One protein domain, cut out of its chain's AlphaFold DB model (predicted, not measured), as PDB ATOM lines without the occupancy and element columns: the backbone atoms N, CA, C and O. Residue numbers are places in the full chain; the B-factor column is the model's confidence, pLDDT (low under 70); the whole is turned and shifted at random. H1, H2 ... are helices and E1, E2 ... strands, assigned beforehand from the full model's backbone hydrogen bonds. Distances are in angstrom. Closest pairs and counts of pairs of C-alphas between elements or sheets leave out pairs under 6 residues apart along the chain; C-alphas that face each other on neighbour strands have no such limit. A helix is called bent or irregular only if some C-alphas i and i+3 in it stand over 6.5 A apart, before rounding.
ATOM      1  N   PRO A 138      89.158 118.991 101.299       97.12
ATOM      2  CA  PRO A 138      90.157 119.161 102.354       97.12
ATOM      3  C   PRO A 138      91.059 117.939 102.553       97.12
ATOM      4  O   PRO A 138      92.273 118.106 102.580       97.12
ATOM      5  N   LEU A 139      90.504 116.720 102.607       96.94
ATOM      6  CA  LEU A 139      91.306 115.495 102.747       96.94
ATOM      7  C   LEU A 139      92.257 115.283 101.560       96.94
ATOM      8  O   LEU A 139      93.432 114.978 101.761       96.94
ATOM      9  N   SER A 140      91.777 115.498 100.331       97.19
ATOM     10  CA  SER A 140      92.619 115.423  99.129       97.19
ATOM     11  C   SER A 140      93.742 116.465  99.148       97.19
ATOM     12  O   SER A 140      94.878 116.152  98.790       97.19
ATOM     13  N   ASN A 141      93.455 117.693  99.589       97.50
ATOM     14  CA  ASN A 141      94.456 118.752  99.723       97.50
ATOM     15  C   ASN A 141      95.491 118.422 100.803       97.50
ATOM     16  O   ASN A 141      96.673 118.704 100.619       97.50
ATOM     17  N   THR A 142      95.074 117.801 101.908       97.50
ATOM     18  CA  THR A 142      95.988 117.331 102.956       97.50
ATOM     19  C   THR A 142      96.935 116.256 102.426       97.50
ATOM     20  O   THR A 142      98.136 116.340 102.674       97.50
ATOM     21  N   LEU A 143      96.446 115.288 101.644       98.12
ATOM     22  CA  LEU A 143      97.318 114.292 101.008       98.12
ATOM     23  C   LEU A 143      98.306 114.952 100.036       98.12
ATOM     24  O   LEU A 143      99.503 114.674 100.087       98.12
ATOM     25  N   PHE A 144      97.817 115.870  99.197       97.88
ATOM     26  CA  PHE A 144      98.656 116.634  98.275       97.88
ATOM     27  C   PHE A 144      99.749 117.434  99.006       97.88
ATOM     28  O   PHE A 144     100.887 117.498  98.534       97.88
ATOM     29  N   PHE A 145      99.432 118.011 100.169       97.31
ATOM     30  CA  PHE A 145     100.401 118.711 101.013       97.31
ATOM     31  C   PHE A 145     101.541 117.782 101.457       97.31
ATOM     32  O   PHE A 145     102.698 118.080 101.168       97.31
ATOM     33  N   TYR A 146     101.239 116.628 102.064       97.88
ATOM     34  CA  TYR A 146     102.279 115.682 102.499       97.88
ATOM     35  C   TYR A 146     103.124 115.167 101.328       97.88
ATOM     36  O   TYR A 146     104.353 115.168 101.400       97.88
ATOM     37  N   GLN A 147     102.487 114.847 100.197       97.56
ATOM     38  CA  GLN A 147     103.191 114.446  98.975       97.56
ATOM     39  C   GLN A 147     104.152 115.528  98.463       97.56
ATOM     40  O   GLN A 147     105.250 115.217  97.996       97.56
ATOM     41  N   THR A 148     103.764 116.801  98.578       97.00
ATOM     42  CA  THR A 148     104.603 117.946  98.194       97.00
ATOM     43  C   THR A 148     105.797 118.124  99.138       97.00
ATOM     44  O   THR A 148     106.892 118.463  98.678       97.00
ATOM     45  N   GLN A 149     105.613 117.833 100.430       96.81
ATOM     46  CA  GLN A 149     106.647 117.944 101.467       96.81
ATOM     47  C   GLN A 149     107.659 116.785 101.476       96.81
ATOM     48  O   GLN A 149     108.655 116.870 102.190       96.81
ATOM     49  N   ARG A 150     107.448 115.707 100.703       97.56
ATOM     50  CA  ARG A 150     108.352 114.538 100.676       97.56
ATOM     51  C   ARG A 150     109.782 114.903 100.297       97.56
ATOM     52  O   ARG A 150     110.036 115.338  99.179       97.56
ATOM     53  N   ASP A 151     110.752 114.659 101.152       95.56
ATOM     54  CA  ASP A 151     112.157 114.905 100.854       95.56
ATOM     55  C   ASP A 151     112.817 113.747 100.080       95.56
ATOM     56  O   ASP A 151     112.332 112.613 100.051       95.56
ATOM     57  N   GLY A 152     113.958 114.023  99.446       94.56
ATOM     58  CA  GLY A 152     114.792 112.999  98.826       94.56
ATOM     59  C   GLY A 152     114.328 112.524  97.438       94.56
ATOM     60  O   GLY A 152     113.554 113.200  96.751       94.56
ATOM     61  N   PRO A 153     114.842 111.368  96.975       94.12
ATOM     62  CA  PRO A 153     114.673 110.900  95.598       94.12
ATOM     63  C   PRO A 153     113.240 110.455  95.271       94.12
ATOM     64  O   PRO A 153     112.832 110.544  94.118       94.12
ATOM     65  N   ASN A 154     112.470 110.028  96.275       95.75
ATOM     66  CA  ASN A 154     111.099 109.527  96.125       95.75
ATOM     67  C   ASN A 154     110.039 110.635  96.282       95.75
ATOM     68  O   ASN A 154     108.908 110.369  96.705       95.75
ATOM     69  N   TYR A 155     110.409 111.883  95.982       95.75
ATOM     70  CA  TYR A 155     109.461 112.992  95.921       95.75
ATOM     71  C   TYR A 155     108.418 112.771  94.818       95.75
ATOM     72  O   TYR A 155     108.660 112.052  93.846       95.75
ATOM     73  N   VAL A 156     107.266 113.427  94.949       96.81
ATOM     74  CA  VAL A 156     106.217 113.410  93.924       96.81
ATOM     75  C   VAL A 156     106.278 114.725  93.139       96.81
ATOM     76  O   VAL A 156     106.000 115.777  93.720       96.81
ATOM     77  N   PRO A 157     106.643 114.711  91.841       95.94
ATOM     78  CA  PRO A 157     106.617 115.917  91.019       95.94
ATOM     79  C   PRO A 157     105.203 116.491  90.915       95.94
ATOM     80  O   PRO A 157     104.245 115.761  90.663       95.94
ATOM     81  N   ASN A 158     105.074 117.807  91.065       95.06
ATOM     82  CA  ASN A 158     103.812 118.523  90.905       95.06
ATOM     83  C   ASN A 158     104.047 119.991  90.498       95.06
ATOM     84  O   ASN A 158     105.180 120.419  90.277       95.06
ATOM     85  N   ALA A 159     102.974 120.778  90.392       93.62
ATOM     86  CA  ALA A 159     103.047 122.177  89.961       93.62
ATOM     87  C   ALA A 159     103.881 123.085  90.889       93.62
ATOM     88  O   ALA A 159     104.391 124.108  90.440       93.62
ATOM     89  N   LEU A 160     104.025 122.720  92.166       93.06
ATOM     90  CA  LEU A 160     104.807 123.459  93.160       93.06
ATOM     91  C   LEU A 160     106.255 122.966  93.249       93.06
ATOM     92  O   LEU A 160     107.108 123.664  93.796       93.06
ATOM     93  N   ARG A 161     106.553 121.770  92.722       91.06
ATOM     94  CA  ARG A 161     107.863 121.138  92.876       91.06
ATOM     95  C   ARG A 161     108.218 120.213  91.720       91.06
ATOM     96  O   ARG A 161     107.612 119.164  91.518       91.06
ATOM     97  N   THR A 162     109.293 120.564  91.024       92.19
ATOM     98  CA  THR A 162     109.745 119.886  89.799       92.19
ATOM     99  C   THR A 162     111.051 119.103  89.957       92.19
ATOM    100  O   THR A 162     111.537 118.533  88.984       92.19
ATOM    101  N   ALA A 163     111.643 119.086  91.154       94.00
ATOM    102  CA  ALA A 163     112.918 118.424  91.417       94.00
ATOM    103  C   ALA A 163     113.009 117.880  92.859       94.00
ATOM    104  O   ALA A 163     112.362 118.419  93.769       94.00
ATOM    105  N   PRO A 164     113.825 116.832  93.091       94.00
ATOM    106  CA  PRO A 164     114.087 116.327  94.434       94.00
ATOM    107  C   PRO A 164     114.952 117.309  95.240       94.00
ATOM    108  O   PRO A 164     115.761 118.053  94.682       94.00
ATOM    109  N   GLY A 165     114.792 117.275  96.563       90.56
ATOM    110  CA  GLY A 165     115.664 117.957  97.520       90.56
ATOM    111  C   GLY A 165     116.596 116.964  98.211       90.56
ATOM    112  O   GLY A 165     116.418 115.754  98.081       90.56
ATOM    113  N   HIS A 166     117.620 117.493  98.881       90.00
ATOM    114  CA  HIS A 166     118.504 116.772  99.810       90.00
ATOM    115  C   HIS A 166     118.949 115.363  99.379       90.00
ATOM    116  O   HIS A 166     119.008 114.439 100.179       90.00
ATOM    117  N   LEU A 167     119.352 115.176  98.117       90.44
ATOM    118  CA  LEU A 167     119.849 113.871  97.649       90.44
ATOM    119  C   LEU A 167     121.094 113.386  98.415       90.44
ATOM    120  O   LEU A 167     121.322 112.186  98.533       90.44
ATOM    121  N   ASN A 168     121.865 114.312  98.989       87.00
ATOM    122  CA  ASN A 168     123.012 113.991  99.840       87.00
ATOM    123  C   ASN A 168     122.619 113.255 101.131       87.00
ATOM    124  O   ASN A 168     123.478 112.626 101.747       87.00
ATOM    125  N   ASP A 169     121.340 113.270 101.513       92.31
ATOM    126  CA  ASP A 169     120.841 112.544 102.679       92.31
ATOM    127  C   ASP A 169     120.948 111.028 102.525       92.31
ATOM    128  O   ASP A 169     120.972 110.315 103.523       92.31
ATOM    129  N   GLN A 170     121.117 110.516 101.302       93.00
ATOM    130  CA  GLN A 170     121.431 109.103 101.072       93.00
ATOM    131  C   GLN A 170     122.760 108.667 101.722       93.00
ATOM    132  O   GLN A 170     122.977 107.475 101.931       93.00
ATOM    133  N   SER A 171     123.639 109.624 102.033       92.00
ATOM    134  CA  SER A 171     124.937 109.424 102.683       92.00
ATOM    135  C   SER A 171     125.200 110.553 103.686       92.00
ATOM    136  O   SER A 171     126.197 111.282 103.621       92.00
ATOM    137  N   ALA A 172     124.259 110.760 104.607       90.88
ATOM    138  CA  ALA A 172     124.352 111.855 105.556       90.88
ATOM    139  C   ALA A 172     125.281 111.512 106.729       90.88
ATOM    140  O   ALA A 172     125.227 110.441 107.337       90.88
ATOM    141  N   LYS A 173     126.158 112.468 107.046       90.44
ATOM    142  CA  LYS A 173     127.117 112.379 108.151       90.44
ATOM    143  C   LYS A 173     126.419 112.632 109.479       90.44
ATOM    144  O   LYS A 173     125.598 113.539 109.579       90.44
ATOM    145  N   VAL A 174     126.790 111.886 110.510       89.50
ATOM    146  CA  VAL A 174     126.214 112.040 111.848       89.50
ATOM    147  C   VAL A 174     127.138 112.859 112.741       89.50
ATOM    148  O   VAL A 174     128.332 112.564 112.852       89.50
ATOM    149  N   TYR A 175     126.570 113.840 113.436       88.12
ATOM    150  CA  TYR A 175     127.272 114.712 114.370       88.12
ATOM    151  C   TYR A 175     126.743 114.546 115.801       88.12
ATOM    152  O   TYR A 175     125.607 114.120 116.042       88.12
ATOM    153  N   LEU A 176     127.582 114.878 116.779       86.81
ATOM    154  CA  LEU A 176     127.133 115.059 118.156       86.81
ATOM    155  C   LEU A 176     126.197 116.268 118.228       86.81
ATOM    156  O   LEU A 176     126.386 117.247 117.508       86.81
ATOM    157  N   THR A 177     125.211 116.216 119.123       82.06
ATOM    158  CA  THR A 177     124.342 117.369 119.391       82.06
ATOM    159  C   THR A 177     125.192 118.564 119.849       82.06
ATOM    160  O   THR A 177     125.804 118.494 120.919       82.06
ATOM    161  N   PRO A 178     125.248 119.669 119.079       78.94
ATOM    162  CA  PRO A 178     126.030 120.827 119.474       78.94
ATOM    163  C   PRO A 178     125.347 121.555 120.637       78.94
ATOM    164  O   PRO A 178     124.116 121.575 120.750       78.94
ATOM    165  N   ARG A 179     126.151 122.196 121.491       81.00
ATOM    166  CA  ARG A 179     125.633 123.081 122.541       81.00
ATOM    167  C   ARG A 179     125.035 124.323 121.886       81.00
ATOM    168  O   ARG A 179     125.739 125.059 121.199       81.00
ATOM    169  N   VAL A 180     123.745 124.544 122.114       80.44
ATOM    170  CA  VAL A 180     123.003 125.700 121.597       80.44
ATOM    171  C   VAL A 180     122.757 126.719 122.702       80.44
ATOM    172  O   VAL A 180     122.553 126.362 123.863       80.44
ATOM    173  N   ASN A 181     122.762 127.996 122.342       79.19
ATOM    174  CA  ASN A 181     122.283 129.057 123.213       79.19
ATOM    175  C   ASN A 181     120.749 128.990 123.297       79.19
ATOM    176  O   ASN A 181     120.075 129.044 122.272       79.19
ATOM    177  N   ALA A 182     120.200 128.907 124.511       74.31
ATOM    178  CA  ALA A 182     118.762 128.730 124.727       74.31
ATOM    179  C   ALA A 182     117.890 129.899 124.224       74.31
ATOM    180  O   ALA A 182     116.710 129.696 123.965       74.31
ATOM    181  N   GLY A 183     118.447 131.108 124.079       76.00
ATOM    182  CA  GLY A 183     117.710 132.281 123.600       76.00
ATOM    183  C   GLY A 183     117.744 132.462 122.082       76.00
ATOM    184  O   GLY A 183     116.765 132.921 121.507       76.00
ATOM    185  N   SER A 184     118.859 132.117 121.426       73.38
ATOM    186  CA  SER A 184     119.035 132.345 119.981       73.38
ATOM    187  C   SER A 184     119.001 131.083 119.122       73.38
ATOM    188  O   SER A 184     118.993 131.198 117.901       73.38
ATOM    189  N   GLY A 185     119.065 129.888 119.719       72.88
ATOM    190  CA  GLY A 185     119.157 128.612 118.996       72.88
ATOM    191  C   GLY A 185     120.499 128.371 118.291       72.88
ATOM    192  O   GLY A 185     120.755 127.265 117.814       72.88
ATOM    193  N   ARG A 186     121.392 129.370 118.260       77.12
ATOM    194  CA  ARG A 186     122.715 129.277 117.630       77.12
ATOM    195  C   ARG A 186     123.650 128.393 118.443       77.12
ATOM    196  O   ARG A 186     123.658 128.450 119.674       77.12
ATOM    197  N   PHE A 187     124.483 127.627 117.749       76.69
ATOM    198  CA  PHE A 187     125.584 126.885 118.359       76.69
ATOM    199  C   PHE A 187     126.925 127.593 118.139       76.69
ATOM    200  O   PHE A 187     127.108 128.337 117.174       76.69
ATOM    201  N   SER A 188     127.868 127.361 119.051       72.38
ATOM    202  CA  SER A 188     129.237 127.879 118.963       72.38
ATOM    203  C   SER A 188     130.214 126.780 118.546       72.38
ATOM    204  O   SER A 188     130.089 125.647 119.007       72.38
ATOM    205  N   GLY A 189     131.206 127.141 117.729       76.19
ATOM    206  CA  GLY A 189     132.219 126.219 117.209       76.19
ATOM    207  C   GLY A 189     131.725 125.352 116.049       76.19
ATOM    208  O   GLY A 189     130.630 125.554 115.523       76.19
ATOM    209  N   ASP A 190     132.552 124.384 115.661       78.25
ATOM    210  CA  ASP A 190     132.255 123.446 114.581       78.25
ATOM    211  C   ASP A 190     131.390 122.270 115.055       78.25
ATOM    212  O   ASP A 190     131.422 121.851 116.218       78.25
ATOM    213  N   LEU A 191     130.633 121.683 114.125       83.00
ATOM    214  CA  LEU A 191     129.945 120.420 114.376       83.00
ATOM    215  C   LEU A 191     130.975 119.298 114.579       83.00
ATOM    216  O   LEU A 191     131.892 119.126 113.777       83.00
ATOM    217  N   THR A 192     130.800 118.488 115.624       87.31
ATOM    218  CA  THR A 192     131.706 117.367 115.923       87.31
ATOM    219  C   THR A 192     131.195 116.077 115.271       87.31
ATOM    220  O   THR A 192     130.153 115.574 115.701       87.31
ATOM    221  N   PRO A 193     131.862 115.536 114.233       88.81
ATOM    222  CA  PRO A 193     131.415 114.316 113.573       88.81
ATOM    223  C   PRO A 193     131.614 113.100 114.480       88.81
ATOM    224  O   PRO A 193     132.607 112.991 115.194       88.81
ATOM    225  N   THR A 194     130.685 112.153 114.407       90.50
ATOM    226  CA  THR A 194     130.792 110.849 115.090       90.50
ATOM    227  C   THR A 194     131.562 109.814 114.265       90.50
ATOM    228  O   THR A 194     131.973 108.787 114.790       90.50
ATOM    229  N   GLY A 195     131.733 110.073 112.963       90.00
ATOM    230  CA  GLY A 195     132.261 109.118 111.984       90.00
ATOM    231  C   GLY A 195     131.190 108.238 111.332       90.00
ATOM    232  O   GLY A 195     131.453 107.667 110.277       90.00
ATOM    233  N   ALA A 196     129.978 108.171 111.893       90.44
ATOM    234  CA  ALA A 196     128.877 107.428 111.290       90.44
ATOM    235  C   ALA A 196     128.306 108.147 110.054       90.44
ATOM    236  O   ALA A 196     128.252 109.382 109.981       90.44
ATOM    237  N   VAL A 197     127.861 107.340 109.093       91.19
ATOM    238  CA  VAL A 197     127.160 107.758 107.879       91.19
ATOM    239  C   VAL A 197     125.944 106.859 107.729       91.19
ATOM    240  O   VAL A 197     126.082 105.638 107.793       91.19
ATOM    241  N   ILE A 198     124.768 107.451 107.541       93.56
ATOM    242  CA  ILE A 198     123.516 106.708 107.376       93.56
ATOM    243  C   ILE A 198     122.721 107.250 106.183       93.56
ATOM    244  O   ILE A 198     122.964 108.361 105.706       93.56
ATOM    245  N   ASN A 199     121.744 106.473 105.725       94.69
ATOM    246  CA  ASN A 199     120.779 106.915 104.725       94.69
ATOM    247  C   ASN A 199     119.566 107.589 105.407       94.69
ATOM    248  O   ASN A 199     118.688 106.909 105.935       94.69
ATOM    249  N   ALA A 200     119.526 108.924 105.379       95.62
ATOM    250  CA  ALA A 200     118.431 109.786 105.854       95.62
ATOM    251  C   ALA A 200     117.376 110.121 104.803       95.62
ATOM    252  O   ALA A 200     116.480 110.927 105.085       95.62
ATOM    253  N   ALA A 201     117.546 109.660 103.567       94.81
ATOM    254  CA  ALA A 201     116.721 110.136 102.469       94.81
ATOM    255  C   ALA A 201     115.250 109.747 102.684       94.81
ATOM    256  O   ALA A 201     114.951 108.668 103.190       94.81
ATOM    257  N   GLY A 202     114.332 110.618 102.263       95.75
ATOM    258  CA  GLY A 202     112.901 110.457 102.524       95.75
ATOM    259  C   GLY A 202     112.421 111.306 103.699       95.75
ATOM    260  O   GLY A 202     113.107 112.244 104.118       95.75
ATOM    261  N   GLY A 203     111.240 110.968 104.217       96.81
ATOM    262  CA  GLY A 203     110.547 111.755 105.235       96.81
ATOM    263  C   GLY A 203     109.959 113.043 104.665       96.81
ATOM    264  O   GLY A 203     110.039 113.300 103.463       96.81
ATOM    265  N   TRP A 204     109.356 113.860 105.520       97.94
ATOM    266  CA  TRP A 204     108.793 115.155 105.137       97.94
ATOM    267  C   TRP A 204     109.618 116.285 105.722       97.94
ATOM    268  O   TRP A 204     110.071 116.183 106.862       97.94
ATOM    269  N   TRP A 205     109.761 117.371 104.967       95.50
ATOM    270  CA  TRP A 205     110.166 118.636 105.565       95.50
ATOM    271  C   TRP A 205     109.123 119.080 106.589       95.50
ATOM    272  O   TRP A 205     107.920 119.059 106.304       95.50
ATOM    273  N   ASP A 206     109.603 119.444 107.772       95.25
ATOM    274  CA  ASP A 206     108.791 119.599 108.976       95.25
ATOM    275  C   ASP A 206     107.867 120.811 108.925       95.25
ATOM    276  O   ASP A 206     106.712 120.738 109.349       95.25
ATOM    277  N   ALA A 207     108.356 121.920 108.370       94.38
ATOM    278  CA  ALA A 207     107.560 123.124 108.238       94.38
ATOM    279  C   ALA A 207     107.888 123.880 106.939       94.38
ATOM    280  O   ALA A 207     107.941 123.304 105.852       94.38
ATOM    281  N   GLY A 208     108.015 125.205 107.045       92.62
ATOM    282  CA  GLY A 208     108.461 126.067 105.949       92.62
ATOM    283  C   GLY A 208     109.976 126.049 105.732       92.62
ATOM    284  O   GLY A 208     110.445 126.633 104.759       92.62
ATOM    285  N   ASP A 209     110.721 125.412 106.636       91.69
ATOM    286  CA  ASP A 209     112.114 125.020 106.454       91.69
ATOM    287  C   ASP A 209     112.190 123.609 105.848       91.69
ATOM    288  O   ASP A 209     111.181 122.934 105.651       91.69
ATOM    289  N   TYR A 210     113.398 123.153 105.535       91.62
ATOM    290  CA  TYR A 210     113.641 121.839 104.941       91.62
ATOM    291  C   TYR A 210     114.225 120.821 105.935       91.62
ATOM    292  O   TYR A 210     114.783 119.795 105.539       91.62
ATOM    293  N   LEU A 211     114.113 121.089 107.236       92.88
ATOM    294  CA  LEU A 211     114.551 120.172 108.287       92.88
ATOM    295  C   LEU A 211     113.590 118.996 108.450       92.88
ATOM    296  O   LEU A 211     112.429 119.066 108.054       92.88
ATOM    297  N   LYS A 212     114.074 117.912 109.062       94.94
ATOM    298  CA  LYS A 212     113.258 116.730 109.378       94.94
ATOM    299  C   LYS A 212     113.478 116.320 110.826       94.94
ATOM    300  O   LYS A 212     114.629 116.173 111.244       94.94
ATOM    301  N   PHE A 213     112.403 116.078 111.572       95.12
ATOM    302  CA  PHE A 213     112.468 115.704 112.987       95.12
ATOM    303  C   PHE A 213     111.658 114.439 113.243       95.12
ATOM    304  O   PHE A 213     110.501 114.329 112.848       95.12
ATOM    305  N   VAL A 214     112.247 113.480 113.959       96.31
ATOM    306  CA  VAL A 214     111.549 112.226 114.269       96.31
ATOM    307  C   VAL A 214     110.373 112.457 115.216       96.31
ATOM    308  O   VAL A 214     109.349 111.790 115.103       96.31
ATOM    309  N   GLN A 215     110.479 113.424 116.129       94.88
ATOM    310  CA  GLN A 215     109.419 113.716 117.095       94.88
ATOM    311  C   GLN A 215     108.099 114.111 116.413       94.88
ATOM    312  O   GLN A 215     107.054 113.542 116.714       94.88
ATOM    313  N   THR A 216     108.136 115.064 115.487       97.06
ATOM    314  CA  THR A 216     106.947 115.552 114.771       97.06
ATOM    315  C   THR A 216     106.492 114.570 113.696       97.06
ATOM    316  O   THR A 216     105.292 114.312 113.565       97.06
ATOM    317  N   ALA A 217     107.434 113.955 112.977       97.75
ATOM    318  CA  ALA A 217     107.129 112.965 111.953       97.75
ATOM    319  C   ALA A 217     106.480 111.701 112.536       97.75
ATOM    320  O   ALA A 217     105.538 111.193 111.945       97.75
ATOM    321  N   SER A 218     106.921 111.214 113.702       97.94
ATOM    322  CA  SER A 218     106.328 110.023 114.335       97.94
ATOM    323  C   SER A 218     104.897 110.259 114.813       97.94
ATOM    324  O   SER A 218     104.038 109.405 114.611       97.94
ATOM    325  N   TYR A 219     104.610 111.433 115.384       98.19
ATOM    326  CA  TYR A 219     103.242 111.807 115.743       98.19
ATOM    327  C   TYR A 219     102.352 111.954 114.502       98.19
ATOM    328  O   TYR A 219     101.237 111.435 114.469       98.19
ATOM    329  N   THR A 220     102.867 112.619 113.463       98.12
ATOM    330  CA  THR A 220     102.181 112.758 112.170       98.12
ATOM    331  C   THR A 220     101.862 111.392 111.570       98.12
ATOM    332  O   THR A 220     100.709 111.123 111.245       98.12
ATOM    333  N   GLU A 221     102.856 110.509 111.487       98.38
ATOM    334  CA  GLU A 221     102.704 109.159 110.953       98.38
ATOM    335  C   GLU A 221     101.657 108.359 111.732       98.38
ATOM    336  O   GLU A 221     100.786 107.737 111.130       98.38
ATOM    337  N   ALA A 222     101.671 108.433 113.067       98.38
ATOM    338  CA  ALA A 222     100.670 107.764 113.889       98.38
ATOM    339  C   ALA A 222      99.242 108.222 113.541       98.38
ATOM    340  O   ALA A 222      98.351 107.384 113.403       98.38
ATOM    341  N   LEU A 223      99.018 109.528 113.347       98.25
ATOM    342  CA  LEU A 223      97.708 110.052 112.950       98.25
ATOM    343  C   LEU A 223      97.307 109.626 111.531       98.25
ATOM    344  O   LEU A 223      96.146 109.271 111.317       98.25
ATOM    345  N   LEU A 224      98.243 109.615 110.577       98.06
ATOM    346  CA  LEU A 224      97.977 109.138 109.215       98.06
ATOM    347  C   LEU A 224      97.608 107.648 109.210       98.06
ATOM    348  O   LEU A 224      96.609 107.266 108.599       98.06
ATOM    349  N   ALA A 225      98.359 106.821 109.939       98.19
ATOM    350  CA  ALA A 225      98.110 105.388 110.059       98.19
ATOM    351  C   ALA A 225      96.780 105.083 110.774       98.19
ATOM    352  O   ALA A 225      96.030 104.209 110.327       98.19
ATOM    353  N   ILE A 226      96.441 105.824 111.839       98.38
ATOM    354  CA  ILE A 226      95.120 105.753 112.492       98.38
ATOM    355  C   ILE A 226      94.020 106.104 111.487       98.38
ATOM    356  O   ILE A 226      93.030 105.383 111.399       98.38
ATOM    357  N   GLY A 227      94.214 107.153 110.683       97.56
ATOM    358  CA  GLY A 227      93.281 107.548 109.629       97.56
ATOM    359  C   GLY A 227      93.022 106.434 108.615       97.56
ATOM    360  O   GLY A 227      91.873 106.091 108.345       97.56
ATOM    361  N   VAL A 228      94.087 105.817 108.095       98.38
ATOM    362  CA  VAL A 228      93.994 104.681 107.158       98.38
ATOM    363  C   VAL A 228      93.266 103.486 107.788       98.38
ATOM    364  O   VAL A 228      92.451 102.853 107.115       98.38
ATOM    365  N   ARG A 229      93.546 103.182 109.062       98.06
ATOM    366  CA  ARG A 229      92.963 102.051 109.798       98.06
ATOM    367  C   ARG A 229      91.480 102.257 110.113       98.06
ATOM    368  O   ARG A 229      90.684 101.357 109.860       98.06
ATOM    369  N   ASP A 230      91.126 103.413 110.671       98.31
ATOM    370  CA  ASP A 230      89.794 103.672 111.236       98.31
ATOM    371  C   ASP A 230      88.816 104.234 110.196       98.31
ATOM    372  O   ASP A 230      87.606 104.041 110.315       98.31
ATOM    373  N   PHE A 231      89.329 104.867 109.136       97.00
ATOM    374  CA  PHE A 231      88.534 105.456 108.055       97.00
ATOM    375  C   PHE A 231      88.972 104.930 106.677       97.00
ATOM    376  O   PHE A 231      89.327 105.711 105.789       97.00
ATOM    377  N   PRO A 232      88.950 103.605 106.433       97.06
ATOM    378  CA  PRO A 232      89.532 103.011 105.230       97.06
ATOM    379  C   PRO A 232      88.827 103.422 103.927       97.06
ATOM    380  O   PRO A 232      89.435 103.339 102.859       97.06
ATOM    381  N   THR A 233      87.574 103.887 103.989       96.88
ATOM    382  CA  THR A 233      86.826 104.392 102.824       96.88
ATOM    383  C   THR A 233      87.060 105.881 102.551       96.88
ATOM    384  O   THR A 233      86.813 106.327 101.436       96.88
ATOM    385  N   GLN A 234      87.565 106.653 103.520       96.44
ATOM    386  CA  GLN A 234      87.886 108.078 103.358       96.44
ATOM    387  C   GLN A 234      89.387 108.327 103.204       96.44
ATOM    388  O   GLN A 234      89.775 109.184 102.412       96.44
ATOM    389  N   MET A 235      90.218 107.573 103.926       97.81
ATOM    390  CA  MET A 235      91.670 107.753 104.004       97.81
ATOM    391  C   MET A 235      92.483 106.526 103.561       97.81
ATOM    392  O   MET A 235      93.684 106.643 103.343       97.81
ATOM    393  N   GLY A 236      91.868 105.350 103.432       97.31
ATOM    394  CA  GLY A 236      92.554 104.105 103.063       97.31
ATOM    395  C   GLY A 236      92.337 103.675 101.612       97.31
ATOM    396  O   GLY A 236      91.990 104.473 100.741       97.31
ATOM    397  N   ALA A 237      92.515 102.376 101.355       96.62
ATOM    398  CA  ALA A 237      92.379 101.771 100.027       96.62
ATOM    399  C   ALA A 237      90.974 101.898  99.405       96.62
ATOM    400  O   ALA A 237      90.839 101.774  98.190       96.62
ATOM    401  N   GLY A 238      89.941 102.146 100.215       96.12
ATOM    402  CA  GLY A 238      88.585 102.405  99.732       96.12
ATOM    403  C   GLY A 238      88.346 103.857  99.304       96.12
ATOM    404  O   GLY A 238      87.292 104.145  98.744       96.12
ATOM    405  N   SER A 239      89.289 104.768  99.566       95.75
ATOM    406  CA  SER A 239      89.170 106.176  99.193       95.75
ATOM    407  C   SER A 239      89.503 106.400  97.723       95.75
ATOM    408  O   SER A 239      90.589 106.051  97.261       95.75
ATOM    409  N   GLY A 240      88.586 107.038  96.993       92.12
ATOM    410  CA  GLY A 240      88.801 107.416  95.592       92.12
ATOM    411  C   GLY A 240      89.650 108.678  95.401       92.12
ATOM    412  O   GLY A 240      90.137 108.914  94.300       92.12
ATOM    413  N   THR A 241      89.822 109.497  96.443       91.88
ATOM    414  CA  THR A 241      90.455 110.827  96.333       91.88
ATOM    415  C   THR A 241      91.587 111.064  97.325       91.88
ATOM    416  O   THR A 241      92.447 111.900  97.068       91.88
ATOM    417  N   ALA A 242      91.615 110.352  98.451       96.50
ATOM    418  CA  ALA A 242      92.545 110.624  99.541       96.50
ATOM    419  C   ALA A 242      93.061 109.323 100.172       96.50
ATOM    420  O   ALA A 242      92.889 109.090 101.359       96.50
ATOM    421  N   ASN A 243      93.680 108.444  99.383       97.62
ATOM    422  CA  ASN A 243      94.303 107.231  99.915       97.62
ATOM    423  C   ASN A 243      95.705 107.532 100.487       97.62
ATOM    424  O   ASN A 243      96.677 107.674  99.744       97.62
ATOM    425  N   PHE A 244      95.813 107.581 101.813       98.50
ATOM    426  CA  PHE A 244      97.042 107.866 102.559       98.50
ATOM    427  C   PHE A 244      97.949 106.647 102.759       98.50
ATOM    428  O   PHE A 244      99.046 106.808 103.281       98.50
ATOM    429  N   THR A 245      97.566 105.441 102.331       98.31
ATOM    430  CA  THR A 245      98.342 104.211 102.602       98.31
ATOM    431  C   THR A 245      99.797 104.319 102.122       98.31
ATOM    432  O   THR A 245     100.727 103.974 102.847       98.31
ATOM    433  N   ALA A 246     100.013 104.840 100.910       97.94
ATOM    434  CA  ALA A 246     101.357 105.021 100.359       97.94
ATOM    435  C   ALA A 246     102.123 106.195 100.998       97.94
ATOM    436  O   ALA A 246     103.351 106.226 100.939       97.94
ATOM    437  N   GLU A 247     101.411 107.166 101.575       98.56
ATOM    438  CA  GLU A 247     102.006 108.298 102.293       98.56
ATOM    439  C   GLU A 247     102.457 107.878 103.691       98.56
ATOM    440  O   GLU A 247     103.608 108.094 104.047       98.56
ATOM    441  N   SER A 248     101.596 107.165 104.418       98.38
ATOM    442  CA  SER A 248     101.906 106.553 105.712       98.38
ATOM    443  C   SER A 248     103.094 105.590 105.600       98.38
ATOM    444  O   SER A 248     104.077 105.691 106.331       98.38
ATOM    445  N   LYS A 249     103.114 104.720 104.578       98.12
ATOM    446  CA  LYS A 249     104.289 103.866 104.343       98.12
ATOM    447  C   LYS A 249     105.574 104.687 104.149       98.12
ATOM    448  O   LYS A 249     106.612 104.322 104.688       98.12
ATOM    449  N   PHE A 250     105.515 105.781 103.389       98.44
ATOM    450  CA  PHE A 250     106.680 106.628 103.130       98.44
ATOM    451  C   PHE A 250     107.226 107.277 104.416       98.44
ATOM    452  O   PHE A 250     108.443 107.298 104.611       98.44
ATOM    453  N   GLY A 251     106.347 107.753 105.303       97.94
ATOM    454  CA  GLY A 251     106.728 108.263 106.622       97.94
ATOM    455  C   GLY A 251     107.338 107.188 107.513       97.94
ATOM    456  O   GLY A 251     108.420 107.382 108.070       97.94
ATOM    457  N   LEU A 252     106.688 106.025 107.597       97.94
ATOM    458  CA  LEU A 252     107.160 104.900 108.402       97.94
ATOM    459  C   LEU A 252     108.521 104.362 107.933       97.94
ATOM    460  O   LEU A 252     109.379 104.089 108.770       97.94
ATOM    461  N   ASP A 253     108.739 104.250 106.620       98.12
ATOM    462  CA  ASP A 253     110.023 103.825 106.045       98.12
ATOM    463  C   ASP A 253     111.160 104.769 106.470       98.12
ATOM    464  O   ASP A 253     112.254 104.320 106.814       98.12
ATOM    465  N   TRP A 254     110.897 106.080 106.487       98.12
ATOM    466  CA  TRP A 254     111.871 107.061 106.962       98.12
ATOM    467  C   TRP A 254     112.100 106.952 108.472       98.12
ATOM    468  O   TRP A 254     113.241 106.927 108.914       98.12
ATOM    469  N   LEU A 255     111.047 106.812 109.284       97.75
ATOM    470  CA  LEU A 255     111.198 106.634 110.736       97.75
ATOM    471  C   LEU A 255     112.044 105.401 111.087       97.75
ATOM    472  O   LEU A 255     112.841 105.452 112.023       97.75
ATOM    473  N   GLN A 256     111.908 104.314 110.323       96.62
ATOM    474  CA  GLN A 256     112.729 103.114 110.493       96.62
ATOM    475  C   GLN A 256     114.208 103.365 110.185       96.62
ATOM    476  O   GLN A 256     115.060 102.831 110.890       96.62
ATOM    477  N   SER A 257     114.540 104.202 109.194       95.62
ATOM    478  CA  SER A 257     115.944 104.523 108.886       95.62
ATOM    479  C   SER A 257     116.617 105.405 109.945       95.62
ATOM    480  O   SER A 257     117.845 105.520 109.969       95.62
ATOM    481  N   MET A 258     115.830 105.988 110.852       96.44
ATOM    482  CA  MET A 258     116.298 106.828 111.957       96.44
ATOM    483  C   MET A 258     116.602 106.038 113.243       96.44
ATOM    484  O   MET A 258     117.004 106.628 114.250       96.44
ATOM    485  N   TRP A 259     116.468 104.710 113.213       94.81
ATOM    486  CA  TRP A 259     116.865 103.805 114.289       94.81
ATOM    487  C   TRP A 259     117.883 102.776 113.789       94.81
ATOM    488  O   TRP A 259     117.672 102.107 112.782       94.81
ATOM    489  N   ASP A 260     118.984 102.622 114.522       92.44
ATOM    490  CA  ASP A 260     119.965 101.565 114.284       92.44
ATOM    491  C   ASP A 260     119.870 100.505 115.383       92.44
ATOM    492  O   ASP A 260     120.235 100.736 116.539       92.44
ATOM    493  N   ASP A 261     119.415  99.312 115.006       91.88
ATOM    494  CA  ASP A 261     119.242  98.191 115.924       91.88
ATOM    495  C   ASP A 261     120.546  97.624 116.487       91.88
ATOM    496  O   ASP A 261     120.535  97.097 117.601       91.88
ATOM    497  N   ASN A 262     121.655  97.715 115.755       92.31
ATOM    498  CA  ASN A 262     122.930  97.152 116.192       92.31
ATOM    499  C   ASN A 262     123.580  98.045 117.244       92.31
ATOM    500  O   ASN A 262     124.089  97.559 118.253       92.31
ATOM    501  N   THR A 263     123.549  99.359 117.015       90.81
ATOM    502  CA  THR A 263     124.157 100.337 117.927       90.81
ATOM    503  C   THR A 263     123.183 100.858 118.982       90.81
ATOM    504  O   THR A 263     123.614 101.518 119.926       90.81
ATOM    505  N   LYS A 264     121.883 100.547 118.847       92.75
ATOM    506  CA  LYS A 264     120.788 101.111 119.655       92.75
ATOM    507  C   LYS A 264     120.806 102.641 119.634       92.75
ATOM    508  O   LYS A 264     120.554 103.295 120.648       92.75
ATOM    509  N   THR A 265     121.141 103.200 118.472       90.19
ATOM    510  CA  THR A 265     121.227 104.646 118.262       90.19
ATOM    511  C   THR A 265     119.946 105.146 117.628       90.19
ATOM    512  O   THR A 265     119.505 104.646 116.595       90.19
ATOM    513  N   PHE A 266     119.387 106.186 118.235       92.31
ATOM    514  CA  PHE A 266     118.267 106.930 117.692       92.31
ATOM    515  C   PHE A 266     118.753 108.267 117.125       92.31
ATOM    516  O   PHE A 266     119.288 109.118 117.845       92.31
ATOM    517  N   TYR A 267     118.575 108.457 115.822       92.62
ATOM    518  CA  TYR A 267     118.891 109.704 115.135       92.62
ATOM    519  C   TYR A 267     117.635 110.572 115.139       92.62
ATOM    520  O   TYR A 267     116.641 110.214 114.531       92.62
ATOM    521  N   TYR A 268     117.636 111.705 115.837       89.88
ATOM    522  CA  TYR A 268     116.380 112.426 116.096       89.88
ATOM    523  C   TYR A 268     116.054 113.525 115.078       89.88
ATOM    524  O   TYR A 268     114.910 113.976 115.023       89.88
ATOM    525  N   GLN A 269     117.042 113.988 114.304       91.62
ATOM    526  CA  GLN A 269     116.895 115.151 113.427       91.62
ATOM    527  C   GLN A 269     117.883 115.131 112.256       91.62
ATOM    528  O   GLN A 269     119.057 114.789 112.435       91.62
ATOM    529  N   VAL A 270     117.422 115.596 111.091       92.12
ATOM    530  CA  VAL A 270     118.230 115.854 109.890       92.12
ATOM    531  C   VAL A 270     118.295 117.353 109.623       92.12
ATOM    532  O   VAL A 270     117.264 118.024 109.546       92.12
ATOM    533  N   GLY A 271     119.516 117.866 109.483       86.94
ATOM    534  CA  GLY A 271     119.790 119.284 109.284       86.94
ATOM    535  C   GLY A 271     119.852 120.100 110.579       86.94
ATOM    536  O   GLY A 271     119.628 119.606 111.686       86.94
ATOM    537  N   ILE A 272     120.171 121.384 110.437       84.00
ATOM    538  CA  ILE A 272     120.253 122.366 111.524       84.00
ATOM    539  C   ILE A 272     119.477 123.628 111.132       84.00
ATOM    540  O   ILE A 272     119.520 124.039 109.977       84.00
ATOM    541  N   GLY A 273     118.771 124.230 112.093       82.25
ATOM    542  CA  GLY A 273     117.974 125.438 111.850       82.25
ATOM    543  C   GLY A 273     118.828 126.688 111.767       82.25
ATOM    544  O   GLY A 273     118.911 127.310 110.717       82.25
ATOM    545  N   SER A 274     119.517 127.025 112.859       83.06
ATOM    546  CA  SER A 274     120.366 128.216 112.931       83.06
ATOM    547  C   SER A 274     121.845 127.871 112.810       83.06
ATOM    548  O   SER A 274     122.361 127.037 113.563       83.06
ATOM    549  N   GLY A 275     122.519 128.544 111.881       79.19
ATOM    550  CA  GLY A 275     123.930 128.357 111.594       79.19
ATOM    551  C   GLY A 275     124.832 129.265 112.420       79.19
ATOM    552  O   GLY A 275     124.444 129.840 113.445       79.19
ATOM    553  N   ASN A 276     126.070 129.391 111.957       79.31
ATOM    554  CA  ASN A 276     127.068 130.310 112.490       79.31
ATOM    555  C   ASN A 276     127.969 130.829 111.354       79.31
ATOM    556  O   ASN A 276     127.698 130.604 110.179       79.31
ATOM    557  N   SER A 277     129.058 131.529 111.678       80.44
ATOM    558  CA  SER A 277     129.967 132.092 110.667       80.44
ATOM    559  C   SER A 277     130.655 131.055 109.767       80.44
ATOM    560  O   SER A 277     131.219 131.434 108.746       80.44
ATOM    561  N   GLN A 278     130.656 129.776 110.149       76.31
ATOM    562  CA  GLN A 278     131.313 128.679 109.429       76.31
ATOM    563  C   GLN A 278     130.314 127.732 108.754       76.31
ATOM    564  O   GLN A 278     130.680 127.025 107.819       76.31
ATOM    565  N   THR A 279     129.061 127.704 109.215       75.88
ATOM    566  CA  THR A 279     128.026 126.792 108.717       75.88
ATOM    567  C   THR A 279     126.760 127.569 108.398       75.88
ATOM    568  O   THR A 279     126.133 128.102 109.310       75.88
ATOM    569  N   VAL A 280     126.373 127.587 107.120       80.00
ATOM    570  CA  VAL A 280     125.057 128.075 106.690       80.00
ATOM    571  C   VAL A 280     124.031 126.986 106.974       80.00
ATOM    572  O   VAL A 280     124.199 125.844 106.546       80.00
ATOM    573  N   ALA A 281     122.990 127.344 107.707       82.56
ATOM    574  CA  ALA A 281     121.892 126.472 108.077       82.56
ATOM    575  C   ALA A 281     120.619 126.826 107.304       82.56
ATOM    576  O   ALA A 281     120.585 127.776 106.518       82.56
ATOM    577  N   ASP A 282     119.560 126.047 107.513       84.81
ATOM    578  CA  ASP A 282     118.360 126.180 106.694       84.81
ATOM    579  C   ASP A 282     117.611 127.499 106.936       84.81
ATOM    580  O   ASP A 282     117.118 128.107 105.991       84.81
ATOM    581  N   HIS A 283     117.615 128.015 108.171       88.25
ATOM    582  CA  HIS A 283     116.938 129.277 108.510       88.25
ATOM    583  C   HIS A 283     117.745 130.523 108.129       88.25
ATOM    584  O   HIS A 283     117.256 131.641 108.292       88.25
ATOM    585  N   ASP A 284     118.973 130.359 107.633       84.06
ATOM    586  CA  ASP A 284     119.836 131.489 107.282       84.06
ATOM    587  C   ASP A 284     119.509 132.061 105.889       84.06
ATOM    588  O   ASP A 284     119.903 133.188 105.581       84.06
ATOM    589  N   ILE A 285     118.800 131.306 105.037       84.69
ATOM    590  CA  ILE A 285     118.525 131.676 103.641       84.69
ATOM    591  C   ILE A 285     117.150 131.204 103.156       84.69
ATOM    592  O   ILE A 285     116.648 130.163 103.557       84.69
ATOM    593  N   TRP A 286     116.586 131.927 102.186       89.19
ATOM    594  CA  TRP A 286     115.431 131.464 101.413       89.19
ATOM    595  C   TRP A 286     115.900 130.826 100.111       89.19
ATOM    596  O   TRP A 286     116.591 131.461  99.312       89.19
ATOM    597  N   ARG A 287     115.520 129.570  99.877       88.81
ATOM    598  CA  ARG A 287     115.907 128.831  98.670       88.81
ATOM    599  C   ARG A 287     114.843 127.828  98.269       88.81
ATOM    600  O   ARG A 287     114.049 127.396  99.095       88.81
ATOM    601  N   LEU A 288     114.889 127.402  97.011       89.38
ATOM    602  CA  LEU A 288     114.214 126.179  96.592       89.38
ATOM    603  C   LEU A 288     114.962 124.951  97.146       89.38
ATOM    604  O   LEU A 288     116.194 124.982  97.269       89.38
ATOM    605  N   PRO A 289     114.262 123.846  97.430       85.00
ATOM    606  CA  PRO A 289     114.865 122.676  98.064       85.00
ATOM    607  C   PRO A 289     115.942 122.018  97.188       85.00
ATOM    608  O   PRO A 289     116.998 121.627  97.686       85.00
ATOM    609  N   GLN A 290     115.744 121.990  95.865       83.69
ATOM    610  CA  GLN A 290     116.714 121.463  94.896       83.69
ATOM    611  C   GLN A 290     117.969 122.333  94.730       83.69
ATOM    612  O   GLN A 290     118.983 121.869  94.205       83.69
ATOM    613  N   ALA A 291     117.915 123.597  95.162       77.62
ATOM    614  CA  ALA A 291     119.047 124.519  95.093       77.62
ATOM    615  C   ALA A 291     120.051 124.310  96.244       77.62
ATOM    616  O   ALA A 291     121.108 124.937  96.252       77.62
ATOM    617  N   GLY A 292     119.762 123.407  97.193       60.72
ATOM    618  CA  GLY A 292     120.700 122.976  98.233       60.72
ATOM    619  C   GLY A 292     121.824 122.112  97.665       60.72
ATOM    620  O   GLY A 292     121.827 120.897  97.843       60.72
ATOM    621  N   ARG A 293     122.766 122.725  96.944       48.81
ATOM    622  CA  ARG A 293     123.930 122.062  96.331       48.81
ATOM    623  C   ARG A 293     125.258 122.430  96.996       48.81
ATOM    624  O   ARG A 293     126.272 122.543  96.314       48.81
ATOM    625  N   SER A 294     125.297 122.583  98.314       38.12
ATOM    626  CA  SER A 294     126.575 122.767  99.015       38.12
ATOM    627  C   SER A 294     126.409 122.667 100.527       38.12
ATOM    628  O   SER A 294     125.470 123.212 101.089       38.12
ATOM    629  N   SER A 295     127.366 121.988 101.165       37.03
ATOM    630  CA  SER A 295     127.541 121.776 102.615       37.03
ATOM    631  C   SER A 295     126.470 120.931 103.313       37.03
ATOM    632  O   SER A 295     125.436 121.418 103.751       37.03
ATOM    633  N   GLY A 296     126.772 119.635 103.457       40.53
ATOM    634  CA  GLY A 296     125.986 118.698 104.248       40.53
ATOM    635  C   GLY A 296     125.740 119.200 105.668       40.53
ATOM    636  O   GLY A 296     126.656 119.263 106.482       40.53
ATOM    637  N   CYS A 297     124.486 119.515 105.966       39.53
ATOM    638  CA  CYS A 297     124.020 119.672 107.333       39.53
ATOM    639  C   CYS A 297     123.637 118.286 107.839       39.53
ATOM    640  O   CYS A 297     122.535 117.799 107.606       39.53
ATOM    641  N   GLY A 298     124.609 117.612 108.449       38.38
ATOM    642  CA  GLY A 298     124.407 116.277 108.978       38.38
ATOM    643  C   GLY A 298     123.546 116.227 110.230       38.38
ATOM    644  O   GLY A 298     123.169 117.241 110.818       38.38
ATOM    645  N   PHE A 299     123.230 114.998 110.615       40.38
ATOM    646  CA  PHE A 299     122.332 114.678 111.712       40.38
ATOM    647  C   PHE A 299     122.818 115.199 113.050       40.38
ATOM    648  O   PHE A 299     124.016 115.172 113.341       40.38
ATOM    649  N   ARG A 300     121.861 115.498 113.928       37.78
ATOM    650  CA  ARG A 300     122.107 115.472 115.367       37.78
ATOM    651  C   ARG A 300     121.844 114.047 115.871       37.78
ATOM    652  O   ARG A 300     120.735 113.533 115.750       37.78
ATOM    653  N   SER A 301     122.855 113.401 116.451       33.81
ATOM    654  CA  SER A 301     122.632 112.243 117.325       33.81
ATOM    655  C   SER A 301     122.315 112.742 118.733       33.81
ATOM    656  O   SER A 301     123.052 113.548 119.316       33.81
ATOM    657  N   LEU A 302     121.185 112.292 119.274       34.97
ATOM    658  CA  LEU A 302     120.944 112.286 120.706       34.97
ATOM    659  C   LEU A 302     121.280 110.863 121.137       34.97
ATOM    660  O   LEU A 302     120.450 109.965 121.070       34.97
TER     661      LEU A 302
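AT A GLANCE: This is residues 138 to 302 of the 314 residues of the protein "CelD_N domain-containing protein" of Acidobacteria bacterium (UniProt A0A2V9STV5). A helical part and a small, strongly twisted sheet sit at opposite ends of the long axis: H3 and H4 make a helical hairpin whose one end reaches the sheet, H1 only just touches H4, and the four strands E2, E1, E4 and E3 make the sheet, with the short H2 leading into E1. Long stretches with no named element join these parts, the longest being residues 271 to 298. The printed part has 165 residues with four named helices and four named strands, in the order H1 H2 E1 E2 H3 H4 E3 E4, and the sheet is mixed with the order E2 E1 E4 E3. The class is mixed, helices and strands, with under half of the residues in named elements. The whole is compact, with a radius of gyration of the C-alphas of 16.7 A and spans of 52 by 38 by 30 A.

IN THESE COORDINATES: H1 takes residues 138 to 149, 16.6 A long, from C-alpha 138 at (90.157, 119.161, 102.354). H2 is residues 167 to 171, 8.4 A; it is neither bent nor irregular, but only just: C-alphas 167 and 170 are 6.1 A apart. E1, residues 172 to 176, spans 13.3 A, and E2, residues 193 to 198, spans 12.6 A. H3, the longest helix, takes residues 214 to 230 over 23.6 A, beginning with C-alpha 214 at (111.549, 112.226, 114.269). H4 is residues 245 to 257, 18.7 A. E3 is residues 265 to 270, 14.3 A, and E4 is residues 299 to 301, 6.1 A, ending with C-alpha 301 at (122.632, 112.243, 117.325).

HOW THE PARTS SIT: In the sheet, E2 and E3 are the edge strands. E2 and E1 are antiparallel at 144 degrees and form a hairpin, with N 174 and O 196 within hydrogen-bond range at 2.9 A. E1 and E4 are parallel at 40 degrees, with N 299 and O 173 at 3.0 A and N 301 and O 175 at 2.9 A. E4 and E3 are antiparallel at 145 degrees and form a hairpin, with N 300 and O 269 at 3.3 A. E2, H3 with H4, and E3 form a split strand-helix-strand unit, two strands running the same way with helices between and E1 and E4 between them in the sheet; its crossover is right-handed. H3 only grazes the sheet with residues 214 to 215, H4 with residues 255 to 257 and H2 with residues 169 to 171. H3 and H4 touch, closest at the C-alphas of Leu 224 and Ser 248, 5.9 A, and run opposite ways at a shallow tilt of 33 degrees, only just short of steep. H1 only just touches H4, with 3 pairs of C-alphas within 8 A, the closest being Gln 147 and Glu 247 at 7.1 A. H1 is not on the sheet, and H1 and H3 are apart. Every O i to N i+4 pair is within hydrogen-bond range in H1, H3 and H4; in H2 it is 0 of 1, beside 2 of 2 O i to N i+3 pairs.

THE WHOLE: The C-alphas of Gly 189 and Gly 238, the two farthest apart, are 52.7 A from each other. The printed part has no cut. The links H1 to H2, E1 to E2, E2 to H3, H3 to H4 and E3 to E4 are long, H4 to E3 is short, and H2 to E1 is tight. The mean pLDDT of the printed part is 88.2; residues 292 to 302 are under 70, and E4 has a mean of 37.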